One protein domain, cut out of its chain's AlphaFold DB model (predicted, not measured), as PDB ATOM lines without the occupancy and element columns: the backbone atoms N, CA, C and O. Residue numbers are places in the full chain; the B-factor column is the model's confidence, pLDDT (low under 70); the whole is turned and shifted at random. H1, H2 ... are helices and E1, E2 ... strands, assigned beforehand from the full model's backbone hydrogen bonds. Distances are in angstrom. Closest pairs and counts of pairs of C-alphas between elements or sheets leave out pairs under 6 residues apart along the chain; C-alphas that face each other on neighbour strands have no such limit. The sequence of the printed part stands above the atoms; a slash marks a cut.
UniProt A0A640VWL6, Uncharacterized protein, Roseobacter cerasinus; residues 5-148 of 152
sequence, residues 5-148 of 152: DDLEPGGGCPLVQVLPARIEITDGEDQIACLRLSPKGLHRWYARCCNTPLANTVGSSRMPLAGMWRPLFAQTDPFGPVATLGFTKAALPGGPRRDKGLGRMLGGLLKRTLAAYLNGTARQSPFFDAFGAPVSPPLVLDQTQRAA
ATOM      1  N   ASP A   5     326.942 211.733 269.057       89.81
ATOM      2  CA  ASP A   5     327.720 212.698 268.266       89.81
ATOM      3  C   ASP A   5     327.623 214.136 268.800       89.81
ATOM      4  O   ASP A   5     328.457 214.981 268.487       89.81
ATOM      5  N   ASP A   6     326.625 214.405 269.644       91.50
ATOM      6  CA  ASP A   6     326.388 215.707 270.268       91.50
ATOM      7  C   ASP A   6     327.055 215.824 271.663       91.50
ATOM      8  O   ASP A   6     326.878 216.827 272.366       91.50
ATOM      9  N   LEU A   7     327.789 214.791 272.102       92.12
ATOM     10  CA  LEU A   7     328.501 214.773 273.382       92.12
ATOM     11  C   LEU A   7     329.889 215.416 273.283       92.12
ATOM     12  O   LEU A   7     330.585 215.344 272.275       92.12
ATOM     13  N   GLU A   8     330.329 215.993 274.397       91.81
ATOM     14  CA  GLU A   8     331.701 216.457 274.581       91.81
ATOM     15  C   GLU A   8     332.674 215.267 274.708       91.81
ATOM     16  O   GLU A   8     332.275 214.180 275.154       91.81
ATOM     17  N   PRO A   9     333.976 215.467 274.418       88.75
ATOM     18  CA  PRO A   9     334.999 214.442 274.599       88.75
ATOM     19  C   PRO A   9     334.917 213.742 275.961       88.75
ATOM     20  O   PRO A   9     334.800 214.372 277.018       88.75
ATOM     21  N   GLY A  10     334.980 212.410 275.936       91.00
ATOM     22  CA  GLY A  10     334.779 211.582 277.124       91.00
ATOM     23  C   GLY A  10     333.315 211.367 277.523       91.00
ATOM     24  O   GLY A  10     333.064 210.999 278.671       91.00
ATOM     25  N   GLY A  11     332.362 211.590 276.610       90.75
ATOM     26  CA  GLY A  11     330.932 211.348 276.836       90.75
ATOM     27  C   GLY A  11     330.254 212.420 277.694       90.75
ATOM     28  O   GLY A  11     329.247 212.156 278.351       90.75
ATOM     29  N   GLY A  12     330.827 213.624 277.750       92.50
ATOM     30  CA  GLY A  12     330.295 214.718 278.555       92.50
ATOM     31  C   GLY A  12     329.012 215.290 277.952       92.50
ATOM     32  O   GLY A  12     328.926 215.508 276.752       92.50
ATOM     33  N   CYS A  13     328.012 215.581 278.779       93.19
ATOM     34  CA  CYS A  13     326.803 216.270 278.325       93.19
ATOM     35  C   CYS A  13     326.996 217.794 278.421       93.19
ATOM     36  O   CYS A  13     327.101 218.300 279.546       93.19
ATOM     37  N   PRO A  14     327.011 218.545 277.305       94.44
ATOM     38  CA  PRO A  14     327.107 219.997 277.359       94.44
ATOM     39  C   PRO A  14     325.774 220.613 277.799       94.44
ATOM     40  O   PRO A  14     324.735 220.442 277.157       94.44
ATOM     41  N   LEU A  15     325.801 221.351 278.911       95.62
ATOM     42  CA  LEU A  15     324.605 221.923 279.530       95.62
ATOM     43  C   LEU A  15     324.751 223.421 279.790       95.62
ATOM     44  O   LEU A  15     325.790 223.887 280.259       95.62
ATOM     45  N   VAL A  16     323.656 224.153 279.586       95.06
ATOM     46  CA  VAL A  16     323.516 225.564 279.958       95.06
ATOM     47  C   VAL A  16     322.547 225.671 281.130       95.06
ATOM     48  O   VAL A  16     321.380 225.300 281.026       95.06
ATOM     49  N   GLN A  17     323.022 226.161 282.275       93.94
ATOM     50  CA  GLN A  17     322.179 226.309 283.463       93.94
ATOM     51  C   GLN A  17     321.353 227.593 283.413       93.94
ATOM     52  O   GLN A  17     321.904 228.696 283.405       93.94
ATOM     53  N   VAL A  18     320.034 227.444 283.487       93.31
ATOM     54  CA  VAL A  18     319.059 228.538 283.485       93.31
ATOM     55  C   VAL A  18     318.023 228.358 284.599       93.31
ATOM     56  O   VAL A  18     317.900 227.291 285.206       93.31
ATOM     57  N   LEU A  19     317.276 229.428 284.878       94.62
ATOM     58  CA  LEU A  19     316.053 229.345 285.676       94.62
ATOM     59  C   LEU A  19     314.923 228.807 284.780       94.62
ATOM     60  O   LEU A  19     314.771 229.340 283.681       94.62
ATOM     61  N   PRO A  20     314.105 227.838 285.229       95.31
ATOM     62  CA  PRO A  20     312.958 227.348 284.462       95.31
ATOM     63  C   PRO A  20     311.974 228.451 284.059       95.31
ATOM     64  O   PRO A  20     311.440 228.408 282.962       95.31
ATOM     65  N   ALA A  21     311.832 229.495 284.881       95.38
ATOM     66  CA  ALA A  21     311.022 230.680 284.589       95.38
ATOM     67  C   ALA A  21     311.487 231.499 283.364       95.38
ATOM     68  O   ALA A  21     310.815 232.442 282.967       95.38
ATOM     69  N   ARG A  22     312.664 231.201 282.798       94.81
ATOM     70  CA  ARG A  22     313.176 231.820 281.560       94.81
ATOM     71  C   ARG A  22     312.970 230.945 280.326       94.81
ATOM     72  O   ARG A  22     313.555 231.228 279.287       94.81
ATOM     73  N   ILE A  23     312.228 229.854 280.468       95.75
ATOM     74  CA  ILE A  23     311.944 228.917 279.392       95.75
ATOM     75  C   ILE A  23     310.452 228.999 279.116       95.75
ATOM     76  O   ILE A  23     309.638 228.836 280.022       95.75
ATOM     77  N   GLU A  24     310.124 229.213 277.853       95.75
ATOM     78  CA  GLU A  24     308.770 229.140 277.332       95.75
ATOM     79  C   GLU A  24     308.752 228.076 276.238       95.75
ATOM     80  O   GLU A  24     309.670 228.005 275.417       95.75
ATOM     81  N   ILE A  25     307.739 227.216 276.271       95.69
ATOM     82  CA  ILE A  25     307.488 226.235 275.219       95.69
ATOM     83  C   ILE A  25     306.358 226.812 274.390       95.69
ATOM     84  O   ILE A  25     305.236 226.934 274.868       95.69
ATOM     85  N   THR A  26     306.688 227.235 273.177       96.69
ATOM     86  CA  THR A  26     305.758 227.940 272.295       96.69
ATOM     87  C   THR A  26     304.981 227.000 271.379       96.69
ATOM     88  O   THR A  26     303.957 227.402 270.835       96.69
ATOM     89  N   ASP A  27     305.457 225.764 271.205       96.12
ATOM     90  CA  ASP A  27     304.815 224.720 270.407       96.12
ATOM     91  C   ASP A  27     305.281 223.321 270.861       96.12
ATOM     92  O   ASP A  27     306.342 223.179 271.479       96.12
ATOM     93  N   GLY A  28     304.496 222.287 270.547       95.75
ATOM     94  CA  GLY A  28     304.843 220.881 270.785       95.75
ATOM     95  C   GLY A  28     304.882 220.457 272.258       95.75
ATOM     96  O   GLY A  28     305.646 219.557 272.618       95.75
ATOM     97  N   GLU A  29     304.091 221.092 273.126       94.88
ATOM     98  CA  GLU A  29     304.017 220.753 274.555       94.88
ATOM     99  C   GLU A  29     303.612 219.284 274.789       94.88
ATOM    100  O   GLU A  29     304.159 218.602 275.658       94.88
ATOM    101  N   ASP A  30     302.732 218.753 273.943       95.44
ATOM    102  CA  ASP A  30     302.283 217.357 273.935       95.44
ATOM    103  C   ASP A  30     303.410 216.355 273.613       95.44
ATOM    104  O   ASP A  30     303.329 215.171 273.958       95.44
ATOM    105  N   GLN A  31     304.494 216.824 272.989       97.44
ATOM    106  CA  GLN A  31     305.669 216.020 272.667       97.44
ATOM    107  C   GLN A  31     306.701 215.994 273.798       97.44
ATOM    108  O   GLN A  31     307.688 215.260 273.698       97.44
ATOM    109  N   ILE A  32     306.500 216.734 274.889       97.31
ATOM    110  CA  ILE A  32     307.400 216.687 276.041       97.31
ATOM    111  C   ILE A  32     307.235 215.343 276.755       97.31
ATOM    112  O   ILE A  32     306.146 214.935 277.155       97.31
ATOM    113  N   ALA A  33     308.349 214.655 276.966       97.50
ATOM    114  CA  ALA A  33     308.420 213.438 277.758       97.50
ATOM    115  C   ALA A  33     309.502 213.555 278.835       97.50
ATOM    116  O   ALA A  33     310.436 214.354 278.734       97.50
ATOM    117  N   CYS A  34     309.381 212.742 279.886       97.06
ATOM    118  CA  CYS A  34     310.329 212.725 280.992       97.06
ATOM    119  C   CYS A  34     310.837 211.309 281.270       97.06
ATOM    120  O   CYS A  34     310.054 210.386 281.472       97.06
ATOM    121  N   LEU A  35     312.157 211.167 281.378       95.44
ATOM    122  CA  LEU A  35     312.845 209.947 281.796       95.44
ATOM    123  C   LEU A  35     313.555 210.165 283.137       95.44
ATOM    124  O   LEU A  35     314.191 211.196 283.366       95.44
ATOM    125  N   ARG A  36     313.532 209.162 284.015       94.81
ATOM    126  CA  ARG A  36     314.363 209.116 285.225       94.81
ATOM    127  C   ARG A  36     315.073 207.772 285.312       94.81
ATOM    128  O   ARG A  36     314.445 206.724 285.301       94.81
ATOM    129  N   LEU A  37     316.394 207.804 285.488       92.56
ATOM    130  CA  LEU A  37     317.192 206.585 285.700       92.56
ATOM    131  C   LEU A  37     317.024 205.993 287.112       92.56
ATOM    132  O   LEU A  37     317.590 204.953 287.427       92.56
ATOM    133  N   SER A  38     316.331 206.688 288.013       90.81
ATOM    134  CA  SER A  38     315.950 206.172 289.328       90.81
ATOM    135  C   SER A  38     314.799 207.002 289.909       90.81
ATOM    136  O   SER A  38     314.642 208.166 289.521       90.81
ATOM    137  N   PRO A  39     314.046 206.488 290.901       88.38
ATOM    138  CA  PRO A  39     312.929 207.216 291.515       88.38
ATOM    139  C   PRO A  39     313.301 208.560 292.161       88.38
ATOM    140  O   PRO A  39     312.433 209.399 292.394       88.38
ATOM    141  N   LYS A  40     314.585 208.777 292.476       88.00
ATOM    142  CA  LYS A  40     315.116 210.024 293.061       88.00
ATOM    143  C   LYS A  40     316.102 210.753 292.137       88.00
ATOM    144  O   LYS A  40     316.656 211.773 292.525       88.00
ATOM    145  N   GLY A  41     316.318 210.250 290.921       88.88
ATOM    146  CA  GLY A  41     317.243 210.831 289.951       88.88
ATOM    147  C   GLY A  41     316.700 212.094 289.277       88.88
ATOM    148  O   GLY A  41     315.558 212.496 289.502       88.88
ATOM    149  N   LEU A  42     317.529 212.700 288.422       93.50
ATOM    150  CA  LEU A  42     317.150 213.853 287.596       93.50
ATOM    151  C   LEU A  42     315.943 213.535 286.711       93.50
ATOM    152  O   LEU A  42     315.886 212.439 286.145       93.50
ATOM    153  N   HIS A  43     315.055 214.515 286.554       96.44
ATOM    154  CA  HIS A  43     314.094 214.533 285.457       96.44
ATOM    155  C   HIS A  43     314.858 214.890 284.187       96.44
ATOM    156  O   HIS A  43     315.448 215.968 284.115       96.44
ATOM    157  N   ARG A  44     314.894 213.964 283.230       96.44
ATOM    158  CA  ARG A  44     315.505 214.159 281.915       96.44
ATOM    159  C   ARG A  44     314.382 214.398 280.922       96.44
ATOM    160  O   ARG A  44     313.709 213.450 280.519       96.44
ATOM    161  N   TRP A  45     314.154 215.662 280.600       97.56
ATOM    162  CA  TRP A  45     313.129 216.103 279.666       97.56
ATOM    163  C   TRP A  45     313.638 215.943 278.244       97.56
ATOM    164  O   TRP A  45     314.775 216.317 277.950       97.56
ATOM    165  N   TYR A  46     312.810 215.383 277.373       97.62
ATOM    166  CA  TYR A  46     313.153 215.141 275.979       97.62
ATOM    167  C   TYR A  46     311.916 215.256 275.082       97.62
ATOM    168  O   TYR A  46     310.792 215.079 275.548       97.62
ATOM    169  N   ALA A  47     312.125 215.535 273.798       97.06
ATOM    170  CA  ALA A  47     311.070 215.502 272.791       97.06
ATOM    171  C   ALA A  47     310.801 214.050 272.373       97.06
ATOM    172  O   ALA A  47     311.693 213.373 271.857       97.06
ATOM    173  N   ARG A  48     309.576 213.563 272.581       96.00
ATOM    174  CA  ARG A  48     309.154 212.181 272.309       96.00
ATOM    175  C   ARG A  48     309.286 211.802 270.837       96.00
ATOM    176  O   ARG A  48     309.715 210.692 270.544       96.00
ATOM    177  N   CYS A  49     308.956 212.720 269.932       95.00
ATOM    178  CA  CYS A  49     308.955 212.486 268.487       95.00
ATOM    179  C   CYS A  49     310.331 212.104 267.910       95.00
ATOM    180  O   CYS A  49     310.397 211.419 266.894       95.00
ATOM    181  N   CYS A  50     311.428 212.525 268.545       92.94
ATOM    182  CA  CYS A  50     312.782 212.352 268.009       92.94
ATOM    183  C   CYS A  50     313.853 212.061 269.073       92.94
ATOM    184  O   CYS A  50     315.047 212.089 268.782       92.94
ATOM    185  N   ASN A  51     313.443 211.792 270.314       93.38
ATOM    186  CA  ASN A  51     314.312 211.532 271.465       93.38
ATOM    187  C   ASN A  51     315.327 212.646 271.793       93.38
ATOM    188  O   ASN A  51     316.319 212.398 272.482       93.38
ATOM    189  N   THR A  52     315.082 213.877 271.334       95.56
ATOM    190  CA  THR A  52     315.997 215.012 271.538       95.56
ATOM    191  C   THR A  52     316.000 215.456 272.998       95.56
ATOM    192  O   THR A  52     314.937 215.828 273.498       95.56
ATOM    193  N   PRO A  53     317.153 215.473 273.691       96.44
ATOM    194  CA  PRO A  53     317.253 216.025 275.033       96.44
ATOM    195  C   PRO A  53     316.867 217.507 275.038       96.44
ATOM    196  O   PRO A  53     317.338 218.281 274.209       96.44
ATOM    197  N   LEU A  54     316.028 217.897 275.997       96.94
ATOM    198  CA  LEU A  54     315.585 219.278 276.180       96.94
ATOM    199  C   LEU A  54     316.293 219.913 277.375       96.94
ATOM    200  O   LEU A  54     317.064 220.865 277.244       96.94
ATOM    201  N   ALA A  55     316.056 219.347 278.557       97.38
ATOM    202  CA  ALA A  55     316.566 219.879 279.808       97.38
ATOM    203  C   ALA A  55     316.674 218.803 280.888       97.38
ATOM    204  O   ALA A  55     315.969 217.798 280.875       97.38
ATOM    205  N   ASN A  56     317.500 219.071 281.893       96.44
ATOM    206  CA  ASN A  56     317.512 218.330 283.146       96.44
ATOM    207  C   ASN A  56     317.036 219.217 284.293       96.44
ATOM    208  O   ASN A  56     317.605 220.289 284.501       96.44
ATOM    209  N   THR A  57     316.068 218.751 285.084       95.31
ATOM    210  CA  THR A  57     315.688 219.401 286.349       95.31
ATOM    211  C   THR A  57     316.003 218.498 287.543       95.31
ATOM    212  O   THR A  57     315.899 217.266 287.489       95.31
ATOM    213  N   VAL A  58     316.465 219.113 288.635       85.50
ATOM    214  CA  VAL A  58     316.902 218.412 289.853       85.50
ATOM    215  C   VAL A  58     315.775 218.418 290.879       85.50
ATOM    216  O   VAL A  58     315.215 219.467 291.172       85.50
ATOM    217  N   GLY A  59     315.500 217.273 291.503       80.50
ATOM    218  CA  GLY A  59     314.569 217.218 292.630       80.50
ATOM    219  C   GLY A  59     313.125 217.473 292.202       80.50
ATOM    220  O   GLY A  59     312.569 216.661 291.472       80.50
ATOM    221  N   SER A  60     312.523 218.560 292.683       84.06
ATOM    222  CA  SER A  60     311.127 218.944 292.426       84.06
ATOM    223  C   SER A  60     311.025 220.379 291.908       84.06
ATOM    224  O   SER A  60     312.022 221.101 291.880       84.06
ATOM    225  N   SER A  61     309.807 220.829 291.587       86.38
ATOM    226  CA  SER A  61     309.506 222.209 291.167       86.38
ATOM    227  C   SER A  61     309.966 223.305 292.141       86.38
ATOM    228  O   SER A  61     309.984 224.477 291.788       86.38
ATOM    229  N   ARG A  62     310.358 222.949 293.375       89.50
ATOM    230  CA  ARG A  62     310.916 223.881 294.369       89.50
ATOM    231  C   ARG A  62     312.380 224.237 294.107       89.50
ATOM    232  O   ARG A  62     312.890 225.167 294.716       89.50
ATOM    233  N   MET A  63     313.078 223.496 293.252       91.31
ATOM    234  CA  MET A  63     314.439 223.829 292.848       91.31
ATOM    235  C   MET A  63     314.388 224.450 291.447       91.31
ATOM    236  O   MET A  63     314.322 223.701 290.472       91.31
ATOM    237  N   PRO A  64     314.415 225.791 291.311       92.31
ATOM    238  CA  PRO A  64     314.305 226.468 290.022       92.31
ATOM    239  C   PRO A  64     315.619 226.375 289.236       92.31
ATOM    240  O   PRO A  64     316.294 227.371 288.992       92.31
ATOM    241  N   LEU A  65     315.993 225.164 288.828       92.88
ATOM    242  CA  LEU A  65     317.171 224.895 288.017       92.88
ATOM    243  C   LEU A  65     316.827 223.965 286.862       92.88
ATOM    244  O   LEU A  65     316.413 222.825 287.077       92.88
ATOM    245  N   ALA A  66     317.108 224.437 285.652       95.81
ATOM    246  CA  ALA A  66     317.138 223.628 284.448       95.81
ATOM    247  C   ALA A  66     318.542 223.676 283.831       95.81
ATOM    248  O   ALA A  66     319.104 224.750 283.618       95.81
ATOM    249  N   GLY A  67     319.125 222.511 283.557       96.06
ATOM    250  CA  GLY A  67     320.282 222.380 282.676       96.06
ATOM    251  C   GLY A  67     319.797 222.088 281.264       96.06
ATOM    252  O   GLY A  67     319.454 220.943 280.987       96.06
ATOM    253  N   MET A  68     319.740 223.106 280.411       96.94
ATOM    254  CA  MET A  68     319.326 222.994 279.011       96.94
ATOM    255  C   MET A  68     320.397 222.295 278.181       96.94
ATOM    256  O   MET A  68     321.589 222.546 278.372       96.94
ATOM    257  N   TRP A  69     319.975 221.453 277.243       96.62
ATOM    258  CA  TRP A  69     320.858 220.792 276.288       96.62
ATOM    259  C   TRP A  69     321.476 221.823 275.330       96.62
ATOM    260  O   TRP A  69     320.757 222.470 274.570       96.62
ATOM    261  N   ARG A  70     322.804 222.018 275.381       96.00
ATOM    262  CA  ARG A  70     323.488 223.066 274.590       96.00
ATOM    263  C   ARG A  70     323.235 222.958 273.072       96.00
ATOM    264  O   ARG A  70     323.039 224.005 272.464       96.00
ATOM    265  N   PRO A  71     323.197 221.763 272.449       95.25
ATOM    266  CA  PRO A  71     322.945 221.621 271.011       95.25
ATOM    267  C   PRO A  71     321.586 222.137 270.519       95.25
ATOM    268  O   PRO A  71     321.391 222.251 269.316       95.25
ATOM    269  N   LEU A  72     320.649 222.486 271.410       94.25
ATOM    270  CA  LEU A  72     319.409 223.164 271.011       94.25
ATOM    271  C   LEU A  72     319.639 224.600 270.527       94.25
ATOM    272  O   LEU A  72     318.782 225.167 269.856       94.25
ATOM    273  N   PHE A  73     320.760 225.214 270.903       94.06
ATOM    274  CA  PHE A  73     321.035 226.613 270.612       94.06
ATOM    275  C   PHE A  73     321.930 226.734 269.379       94.06
ATOM    276  O   PHE A  73     323.080 226.300 269.395       94.06
ATOM    277  N   ALA A  74     321.421 227.390 268.333       92.62
ATOM    278  CA  ALA A  74     322.187 227.659 267.114       92.62
ATOM    279  C   ALA A  74     323.395 228.583 267.363       92.62
ATOM    280  O   ALA A  74     324.429 228.450 266.716       92.62
ATOM    281  N   GLN A  75     323.272 229.511 268.316       91.19
ATOM    282  CA  GLN A  75     324.337 230.427 268.718       91.19
ATOM    283  C   GLN A  75     324.750 230.135 270.155       91.19
ATOM    284  O   GLN A  75     323.917 230.133 271.061       91.19
ATOM    285  N   THR A  76     326.046 229.900 270.366       90.44
ATOM    286  CA  THR A  76     326.576 229.530 271.690       90.44
ATOM    287  C   THR A  76     327.590 230.520 272.254       90.44
ATOM    288  O   THR A  76     327.892 230.449 273.445       90.44
ATOM    289  N   ASP A  77     328.021 231.507 271.462       90.94
ATOM    290  CA  ASP A  77     328.943 232.570 271.886       90.94
ATOM    291  C   ASP A  77     328.490 233.307 273.162       90.94
ATOM    292  O   ASP A  77     329.328 233.531 274.043       90.94
ATOM    293  N   PRO A  78     327.185 233.617 273.362       92.31
ATOM    294  CA  PRO A  78     326.731 234.308 274.571       92.31
ATOM    295  C   PRO A  78     326.921 233.518 275.874       92.31
ATOM    296  O   PRO A  78     326.878 234.107 276.955       92.31
ATOM    297  N   PHE A  79     327.110 232.194 275.815       91.25
ATOM    298  CA  PHE A  79     327.284 231.371 277.017       91.25
ATOM    299  C   PHE A  79     328.682 231.498 277.629       91.25
ATOM    300  O   PHE A  79     328.860 231.209 278.817       91.25
ATOM    301  N   GLY A  80     329.659 231.961 276.848       91.12
ATOM    302  CA  GLY A  80     331.054 232.014 277.260       91.12
ATOM    303  C   GLY A  80     331.679 230.620 277.451       91.12
ATOM    304  O   GLY A  80     331.110 229.602 277.056       91.12
ATOM    305  N   PRO A  81     332.883 230.550 278.044       92.06
ATOM    306  CA  PRO A  81     333.616 229.295 278.185       92.06
ATOM    307  C   PRO A  81     332.980 228.356 279.217       92.06
ATOM    308  O   PRO A  81     332.321 228.790 280.166       92.06
ATOM    309  N   VAL A  82     333.277 227.057 279.097       93.25
ATOM    310  CA  VAL A  82     332.849 226.035 280.064       93.25
ATOM    311  C   VAL A  82     333.340 226.391 281.469       93.25
ATOM    312  O   VAL A  82     334.526 226.310 281.794       93.25
ATOM    313  N   ALA A  83     332.399 226.775 282.332       92.94
ATOM    314  CA  ALA A  83     332.693 227.206 283.694       92.94
ATOM    315  C   ALA A  83     332.775 226.043 284.691       92.94
ATOM    316  O   ALA A  83     333.279 226.222 285.804       92.94
ATOM    317  N   THR A  84     332.227 224.872 284.355       95.31
ATOM    318  CA  THR A  84     332.094 223.754 285.294       95.31
ATOM    319  C   THR A  84     332.187 222.409 284.593       95.31
ATOM    320  O   THR A  84     331.556 222.193 283.566       95.31
ATOM    321  N   LEU A  85     332.956 221.507 285.198       95.62
ATOM    322  CA  LEU A  85     333.026 220.091 284.864       95.62
ATOM    323  C   LEU A  85     332.628 219.320 286.118       95.62
ATOM    324  O   LEU A  85     333.192 219.559 287.188       95.62
ATOM    325  N   GLY A  86     331.646 218.438 285.996       93.25
ATOM    326  CA  GLY A  86     331.163 217.609 287.092       93.25
ATOM    327  C   GLY A  86     331.049 216.159 286.657       93.25
ATOM    328  O   GLY A  86     330.936 215.875 285.467       93.25
ATOM    329  N   PHE A  87     331.055 215.256 287.636       91.88
ATOM    330  CA  PHE A  87     330.971 213.812 287.414       91.88
ATOM    331  C   PHE A  87     332.114 213.256 286.549       91.88
ATOM    332  O   PHE A  87     331.960 212.218 285.909       91.88
ATOM    333  N   THR A  88     333.297 213.882 286.570       93.94
ATOM    334  CA  THR A  88     334.413 213.491 285.689       93.94
ATOM    335  C   THR A  88     334.966 212.095 285.983       93.94
ATOM    336  O   THR A  88     335.671 211.520 285.162       93.94
ATOM    337  N   LYS A  89     334.646 211.519 287.150       92.69
ATOM    338  CA  LYS A  89     334.990 210.128 287.491       92.69
ATOM    339  C   LYS A  89     334.316 209.101 286.576       92.69
ATOM    340  O   LYS A  89     334.847 208.011 286.425       92.69
ATOM    341  N   ALA A  90     333.165 209.446 285.999       90.19
ATOM    342  CA  ALA A  90     332.433 208.600 285.060       90.19
ATOM    343  C   ALA A  90     332.760 208.922 283.589       90.19
ATOM    344  O   ALA A  90     332.136 208.364 282.694       90.19
ATOM    345  N   ALA A  91     333.705 209.835 283.328       92.31
ATOM    346  CA  ALA A  91     334.058 210.215 281.969       92.31
ATOM    347  C   ALA A  91     334.786 209.074 281.243       92.31
ATOM    348  O   ALA A  91     335.713 208.461 281.783       92.31
ATOM    349  N   LEU A  92     334.420 208.857 279.983       91.31
ATOM    350  CA  LEU A  92     335.063 207.900 279.086       91.31
ATOM    351  C   LEU A  92     336.532 208.295 278.796       91.31
ATOM    352  O   LEU A  92     336.991 209.386 279.181       91.31
ATOM    353  N   PRO A  93     337.330 207.418 278.157       92.31
ATOM    354  CA  PRO A  93     338.639 207.789 277.623       92.31
ATOM    355  C   PRO A  93     338.587 209.094 276.810       92.31
ATOM    356  O   PRO A  93     337.634 209.340 276.080       92.31
ATOM    357  N   GLY A  94     339.588 209.961 276.989       88.06
ATOM    358  CA  GLY A  94     339.631 211.290 276.359       88.06
ATOM    359  C   GLY A  94     338.883 212.404 277.107       88.06
ATOM    360  O   GLY A  94     339.031 213.568 276.747       88.06
ATOM    361  N   GLY A  95     338.131 212.084 278.165       90.69
ATOM    362  CA  GLY A  95     337.442 213.073 278.999       90.69
ATOM    363  C   GLY A  95     338.281 213.665 280.140       90.69
ATOM    364  O   GLY A  95     339.340 213.134 280.497       90.69
ATOM    365  N   PRO A  96     337.787 214.737 280.788       92.31
ATOM    366  CA  PRO A  96     338.414 215.300 281.978       92.31
ATOM    367  C   PRO A  96     338.467 214.278 283.123       92.31
ATOM    368  O   PRO A  96     337.614 213.402 283.240       92.31
ATOM    369  N   ARG A  97     339.471 214.406 283.998       93.62
ATOM    370  CA  ARG A  97     339.694 213.482 285.133       93.62
ATOM    371  C   ARG A  97     339.432 214.091 286.505       93.62
ATOM    372  O   ARG A  97     339.419 213.371 287.500       93.62
ATOM    373  N   ARG A  98     339.195 215.400 286.571       94.50
ATOM    374  CA  ARG A  98     338.911 216.110 287.818       94.50
ATOM    375  C   ARG A  98     337.782 217.111 287.621       94.50
ATOM    376  O   ARG A  98     337.826 217.914 286.689       94.50
ATOM    377  N   ASP A  99     336.832 217.093 288.550       95.69
ATOM    378  CA  ASP A  99     335.777 218.094 288.624       95.69
ATOM    379  C   ASP A  99     336.381 219.500 288.784       95.69
ATOM    380  O   ASP A  99     337.363 219.710 289.505       95.69
ATOM    381  N   LYS A 100     335.778 220.488 288.125       96.19
ATOM    382  CA  LYS A 100     336.247 221.879 288.098       96.19
ATOM    383  C   LYS A 100     335.066 222.825 288.240       96.19
ATOM    384  O   LYS A 100     334.014 222.592 287.664       96.19
ATOM    385  N   GLY A 101     335.239 223.921 288.978       95.19
ATOM    386  CA  GLY A 101     334.260 225.016 289.017       95.19
ATOM    387  C   GLY A 101     332.972 224.745 289.807       95.19
ATOM    388  O   GLY A 101     332.106 225.615 289.838       95.19
ATOM    389  N   LEU A 102     332.858 223.604 290.505       93.69
ATOM    390  CA  LEU A 102     331.657 223.232 291.266       93.69
ATOM    391  C   LEU A 102     331.247 224.288 292.305       93.69
ATOM    392  O   LEU A 102     330.073 224.625 292.396       93.69
ATOM    393  N   GLY A 103     332.199 224.865 293.048       93.88
ATOM    394  CA  GLY A 103     331.896 225.910 294.035       93.88
ATOM    395  C   GLY A 103     331.299 227.173 293.405       93.88
ATOM    396  O   GLY A 103     330.298 227.698 293.892       93.88
ATOM    397  N   ARG A 104     331.850 227.618 292.267       92.81
ATOM    398  CA  ARG A 104     331.325 228.761 291.500       92.81
ATOM    399  C   ARG A 104     329.920 228.472 290.969       92.81
ATOM    400  O   ARG A 104     329.048 229.335 291.066       92.81
ATOM    401  N   MET A 105     329.697 227.268 290.442       92.56
ATOM    402  CA  MET A 105     328.381 226.818 289.985       92.56
ATOM    403  C   MET A 105     327.357 226.846 291.123       92.56
ATOM    404  O   MET A 105     326.295 227.445 290.969       92.56
ATOM    405  N   LEU A 106     327.684 226.237 292.269       91.88
ATOM    406  CA  LEU A 106     326.797 226.163 293.431       91.88
ATOM    407  C   LEU A 106     326.486 227.553 293.996       91.88
ATOM    408  O   LEU A 106     325.323 227.859 294.236       91.88
ATOM    409  N   GLY A 107     327.487 228.429 294.131       94.50
ATOM    410  CA  GLY A 107     327.272 229.809 294.577       94.50
ATOM    411  C   GLY A 107     326.376 230.606 293.622       94.50
ATOM    412  O   GLY A 107     325.435 231.273 294.051       94.50
ATOM    413  N   GLY A 108     326.609 230.489 292.309       92.81
ATOM    414  CA  GLY A 108     325.763 231.119 291.294       92.81
ATOM    415  C   GLY A 108     324.334 230.572 291.291       92.81
ATOM    416  O   GLY A 108     323.376 231.332 291.149       92.81
ATOM    417  N   LEU A 109     324.171 229.261 291.480       90.06
ATOM    418  CA  LEU A 109     322.871 228.617 291.637       90.06
ATOM    419  C   LEU A 109     322.125 229.158 292.858       90.06
ATOM    420  O   LEU A 109     321.012 229.643 292.696       90.06
ATOM    421  N   LEU A 110     322.749 229.151 294.037       93.62
ATOM    422  CA  LEU A 110     322.142 229.649 295.273       93.62
ATOM    423  C   LEU A 110     321.660 231.097 295.125       93.62
ATOM    424  O   LEU A 110     320.515 231.398 295.459       93.62
ATOM    425  N   LYS A 111     322.490 231.974 294.542       95.19
ATOM    426  CA  LYS A 111     322.124 233.374 294.281       95.19
ATOM    427  C   LYS A 111     320.893 233.492 293.374       95.19
ATOM    428  O   LYS A 111     319.990 234.272 293.668       95.19
ATOM    429  N   ARG A 112     320.848 232.734 292.272       93.75
ATOM    430  CA  ARG A 112     319.728 232.760 291.312       93.75
ATOM    431  C   ARG A 112     318.450 232.178 291.910       93.75
ATOM    432  O   ARG A 112     317.388 232.750 291.701       93.75
ATOM    433  N   THR A 113     318.558 231.095 292.676       93.00
ATOM    434  CA  THR A 113     317.428 230.492 293.389       93.00
ATOM    435  C   THR A 113     316.838 231.474 294.394       93.00
ATOM    436  O   THR A 113     315.631 231.697 294.373       93.00
ATOM    437  N   LEU A 114     317.670 232.119 295.219       95.56
ATOM    438  CA  LEU A 114     317.205 233.134 296.167       95.56
ATOM    439  C   LEU A 114     316.477 234.278 295.449       95.56
ATOM    440  O   LEU A 114     315.365 234.629 295.832       95.56
ATOM    441  N   ALA A 115     317.060 234.809 294.370       95.56
ATOM    442  CA  ALA A 115     316.419 235.849 293.569       95.56
ATOM    443  C   ALA A 115     315.071 235.393 292.975       95.56
ATOM    444  O   ALA A 115     314.107 236.148 293.003       95.56
ATOM    445  N   ALA A 116     314.973 234.152 292.487       95.50
ATOM    446  CA  ALA A 116     313.724 233.607 291.956       95.50
ATOM    447  C   ALA A 116     312.631 233.495 293.031       95.50
ATOM    448  O   ALA A 116     311.462 233.746 292.750       95.50
ATOM    449  N   TYR A 117     312.994 233.147 294.269       96.12
ATOM    450  CA  TYR A 117     312.045 233.122 295.383       96.12
ATOM    451  C   TYR A 117     311.567 234.523 295.759       96.12
ATOM    452  O   TYR A 117     310.365 234.724 295.907       96.12
ATOM    453  N   LEU A 118     312.486 235.487 295.855       97.06
ATOM    454  CA  LEU A 118     312.151 236.883 296.151       97.06
ATOM    455  C   LEU A 118     311.253 237.505 295.073       97.06
ATOM    456  O   LEU A 118     310.356 238.276 295.393       97.06
ATOM    457  N   ASN A 119     311.450 237.120 293.812       95.62
ATOM    458  CA  ASN A 119     310.663 237.608 292.681       95.62
ATOM    459  C   ASN A 119     309.380 236.794 292.424       95.62
ATOM    460  O   ASN A 119     308.689 237.050 291.442       95.62
ATOM    461  N   GLY A 120     309.078 235.776 293.238       94.69
ATOM    462  CA  GLY A 120     307.901 234.920 293.052       94.69
ATOM    463  C   GLY A 120     307.948 233.999 291.822       94.69
ATOM    464  O   GLY A 120     306.956 233.348 291.508       94.69
ATOM    465  N   THR A 121     309.089 233.888 291.138       94.88
ATOM    466  CA  THR A 121     309.245 233.072 289.922       94.88
ATOM    467  C   THR A 121     309.795 231.671 290.191       94.88
ATOM    468  O   THR A 121     309.873 230.853 289.281       94.88
ATOM    469  N   ALA A 122     310.151 231.343 291.439       92.81
ATOM    470  CA  ALA A 122     310.786 230.068 291.793       92.81
ATOM    471  C   ALA A 122     309.969 228.810 291.445       92.81
ATOM    472  O   ALA A 122     310.549 227.734 291.345       92.81
ATOM    473  N   ARG A 123     308.646 228.924 291.285       91.75
ATOM    474  CA  ARG A 123     307.774 227.808 290.876       91.75
ATOM    475  C   ARG A 123     307.308 227.891 289.423       91.75
ATOM    476  O   ARG A 123     306.603 226.997 288.978       91.75
ATOM    477  N   GLN A 124     307.689 228.936 288.690       94.62
ATOM    478  CA  GLN A 124     307.376 229.055 287.269       94.62
ATOM    479  C   GLN A 124     308.306 228.136 286.479       94.62
ATOM    480  O   GLN A 124     309.531 228.223 286.595       94.62
ATOM    481  N   SER A 125     307.722 227.218 285.717       95.31
ATOM    482  CA  SER A 125     308.451 226.205 284.966       95.31
ATOM    483  C   SER A 125     307.550 225.627 283.879       95.31
ATOM    484  O   SER A 125     306.424 225.267 284.200       95.31
ATOM    485  N   PRO A 126     308.039 225.421 282.644       95.94
ATOM    486  CA  PRO A 126     307.280 224.687 281.630       95.94
ATOM    487  C   PRO A 126     307.280 223.167 281.878       95.94
ATOM    488  O   PRO A 126     306.574 222.417 281.225       95.94
ATOM    489  N   PHE A 127     308.101 222.686 282.816       96.88
ATOM    490  CA  PHE A 127     308.257 221.258 283.114       96.88
ATOM    491  C   PHE A 127     307.415 220.766 284.296       96.88
ATOM    492  O   PHE A 127     307.305 219.560 284.524       96.88
ATOM    493  N   PHE A 128     306.864 221.683 285.091       95.94
ATOM    494  CA  PHE A 128     306.079 221.344 286.272       95.94
ATOM    495  C   PHE A 128     304.829 222.212 286.308       95.94
ATOM    496  O   PHE A 128     304.921 223.410 286.059       95.94
ATOM    497  N   ASP A 129     303.692 221.619 286.653       93.38
ATOM    498  CA  ASP A 129     302.441 222.347 286.811       93.38
ATOM    499  C   ASP A 129     302.446 223.251 288.061       93.38
ATOM    500  O   ASP A 129     303.384 223.261 288.871       93.38
ATOM    501  N   ALA A 130     301.359 224.001 288.252       90.62
ATOM    502  CA  ALA A 130     301.195 224.907 289.391       90.62
ATOM    503  C   ALA A 130     301.253 224.200 290.764       90.62
ATOM    504  O   ALA A 130     301.598 224.826 291.772       90.62
ATOM    505  N   PHE A 131     300.950 222.900 290.815       91.06
ATOM    506  CA  PHE A 131     301.013 222.071 292.021       91.06
ATOM    507  C   PHE A 131     302.398 221.436 292.226       91.06
ATOM    508  O   PHE A 131     302.704 220.929 293.310       91.06
ATOM    509  N   GLY A 132     303.275 221.528 291.226       91.44
ATOM    510  CA  GLY A 132     304.619 220.975 291.219       91.44
ATOM    511  C   GLY A 132     304.716 219.547 290.690       91.44
ATOM    512  O   GLY A 132     305.772 218.929 290.861       91.44
ATOM    513  N   ALA A 133     303.658 219.021 290.072       93.75
ATOM    514  CA  ALA A 133     303.699 217.745 289.378       93.75
ATOM    515  C   ALA A 133     304.391 217.900 288.009       93.75
ATOM    516  O   ALA A 133     304.267 218.946 287.374       93.75
ATOM    517  N   PRO A 134     305.154 216.897 287.541       95.12
ATOM    518  CA  PRO A 134     305.716 216.895 286.190       95.12
ATOM    519  C   PRO A 134     304.611 217.004 285.126       95.12
ATOM    520  O   PRO A 134     303.643 216.251 285.200       95.12
ATOM    521  N   VAL A 135     304.780 217.860 284.109       95.25
ATOM    522  CA  VAL A 135     303.797 218.001 283.003       95.25
ATOM    523  C   VAL A 135     303.650 216.726 282.162       95.25
ATOM    524  O   VAL A 135     302.588 216.452 281.619       95.25
ATOM    525  N   SER A 136     304.699 215.898 282.117       95.62
ATOM    526  CA  SER A 136     304.647 214.525 281.608       95.62
ATOM    527  C   SER A 136     305.016 213.555 282.730       95.62
ATOM    528  O   SER A 136     306.090 213.716 283.326       95.62
ATOM    529  N   PRO A 137     304.220 212.494 282.972       94.69
ATOM    530  CA  PRO A 137     304.572 211.431 283.905       94.69
ATOM    531  C   PRO A 137     305.972 210.874 283.603       94.69
ATOM    532  O   PRO A 137     306.245 210.512 282.453       94.69
ATOM    533  N   PRO A 138     306.883 210.815 284.592       94.75
ATOM    534  CA  PRO A 138     308.221 210.303 284.350       94.75
ATOM    535  C   PRO A 138     308.220 208.792 284.116       94.75
ATOM    536  O   PRO A 138     307.798 208.031 284.987       94.75
ATOM    537  N   LEU A 139     308.793 208.347 282.998       95.00
ATOM    538  CA  LEU A 139     309.207 206.958 282.827       95.00
ATOM    539  C   LEU A 139     310.406 206.708 283.747       95.00
ATOM    540  O   LEU A 139     311.477 207.284 283.553       95.00
ATOM    541  N   VAL A 140     310.223 205.886 284.779       94.94
ATOM    542  CA  VAL A 140     311.299 205.511 285.701       94.94
ATOM    543  C   VAL A 140     311.841 204.155 285.282       94.94
ATOM    544  O   VAL A 140     311.096 203.181 285.281       94.94
ATOM    545  N   LEU A 141     313.129 204.097 284.938       92.56
ATOM    546  CA  LEU A 141     313.755 202.841 284.537       92.56
ATOM    547  C   LEU A 141     313.919 201.897 285.729       92.56
ATOM    548  O   LEU A 141     314.342 202.318 286.814       92.56
ATOM    549  N   ASP A 142     313.646 200.616 285.493       91.81
ATOM    550  CA  ASP A 142     314.048 199.547 286.400       91.81
ATOM    551  C   ASP A 142     315.568 199.293 286.331       91.81
ATOM    552  O   ASP A 142     316.321 199.956 285.609       91.81
ATOM    553  N   GLN A 143     316.059 198.347 287.134       87.88
ATOM    554  CA  GLN A 143     317.490 198.057 287.207       87.88
ATOM    555  C   GLN A 143     318.067 197.541 285.881       87.88
ATOM    556  O   GLN A 143     319.187 197.922 285.533       87.88
ATOM    557  N   THR A 144     317.320 196.712 285.154       89.06
ATOM    558  CA  THR A 144     317.741 196.093 283.892       89.06
ATOM    559  C   THR A 144     317.784 197.132 282.780       89.06
ATOM    560  O   THR A 144     318.809 197.298 282.122       89.06
ATOM    561  N   GLN A 145     316.709 197.906 282.633       90.06
ATOM    562  CA  GLN A 145     316.612 199.005 281.676       90.06
ATOM    563  C   GLN A 145     317.693 200.059 281.927       90.06
ATOM    564  O   GLN A 145     318.310 200.570 280.995       90.06
ATOM    565  N   ARG A 146     317.966 200.370 283.199       87.31
ATOM    566  CA  ARG A 146     319.029 201.305 283.570       87.31
ATOM    567  C   ARG A 146     320.415 200.779 283.216       87.31
ATOM    568  O   ARG A 146     321.253 201.575 282.815       87.31
ATOM    569  N   ALA A 147     320.674 199.486 283.412       86.56
ATOM    570  CA  ALA A 147     321.952 198.891 283.035       86.56
ATOM    571  C   ALA A 147     322.159 198.974 281.517       86.56
ATOM    572  O   ALA A 147     323.207 199.444 281.092       86.56
ATOM    573  N   ALA A 148     321.141 198.625 280.723       85.06
ATOM    574  CA  ALA A 148     321.185 198.742 279.264       85.06
ATOM    575  C   ALA A 148     321.468 200.184 278.803       85.06
ATOM    576  O   ALA A 148     322.324 200.402 277.951       85.06
TER     577      ALA A 148
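Overview. This is residues 5 to 148 of the 152 residues of an uncharacterized protein of Roseobacter cerasinus (UniProt A0A640VWL6). With little regular structure, a strongly twisted sheet stands amid long loops, helix H1 near its edge strand E1, short H2 beyond edge strand E6. The printed part has 144 residues, 50 in named elements, class mixed: E1 to E5, H1, E6, H2. The mixed sheet runs E1 E5 E4 E3 E2 E6. The whole is compact, radius of gyration of the C-alphas 15.6 A, spanning 43 by 37 by 30 A.

Arrangement. Look first at E2, 32 to 36, E3, 43 to 47, E4, 52 to 57, and E5, 66 to 69, a meander of antiparallel hairpins; N 45 and O 55 are 2.8 A apart. E1, 15 to 18, is antiparallel to E5, with N 16 and O 68 2.9 A apart. E6, 138 to 140, is parallel to E2, with N 139 and O 34 2.8 A apart. H1, 102 to 118, only grazes the sheet; H2, 143 to 148, is not on it. In both, every O i to N i+4 pair is within hydrogen-bond range.

Along the chain. Find C-alpha 102 at (331.657, 223.232, 291.266); from there H1 runs 24.3 A. H2 ends at C-alpha 148, (321.185, 198.742, 279.264).

Size, cuts and confidence. Links E1 to E2, E5 to H1 and H1 to E6 are long. The printed part has no cut; no printed residue is under pLDDT 70.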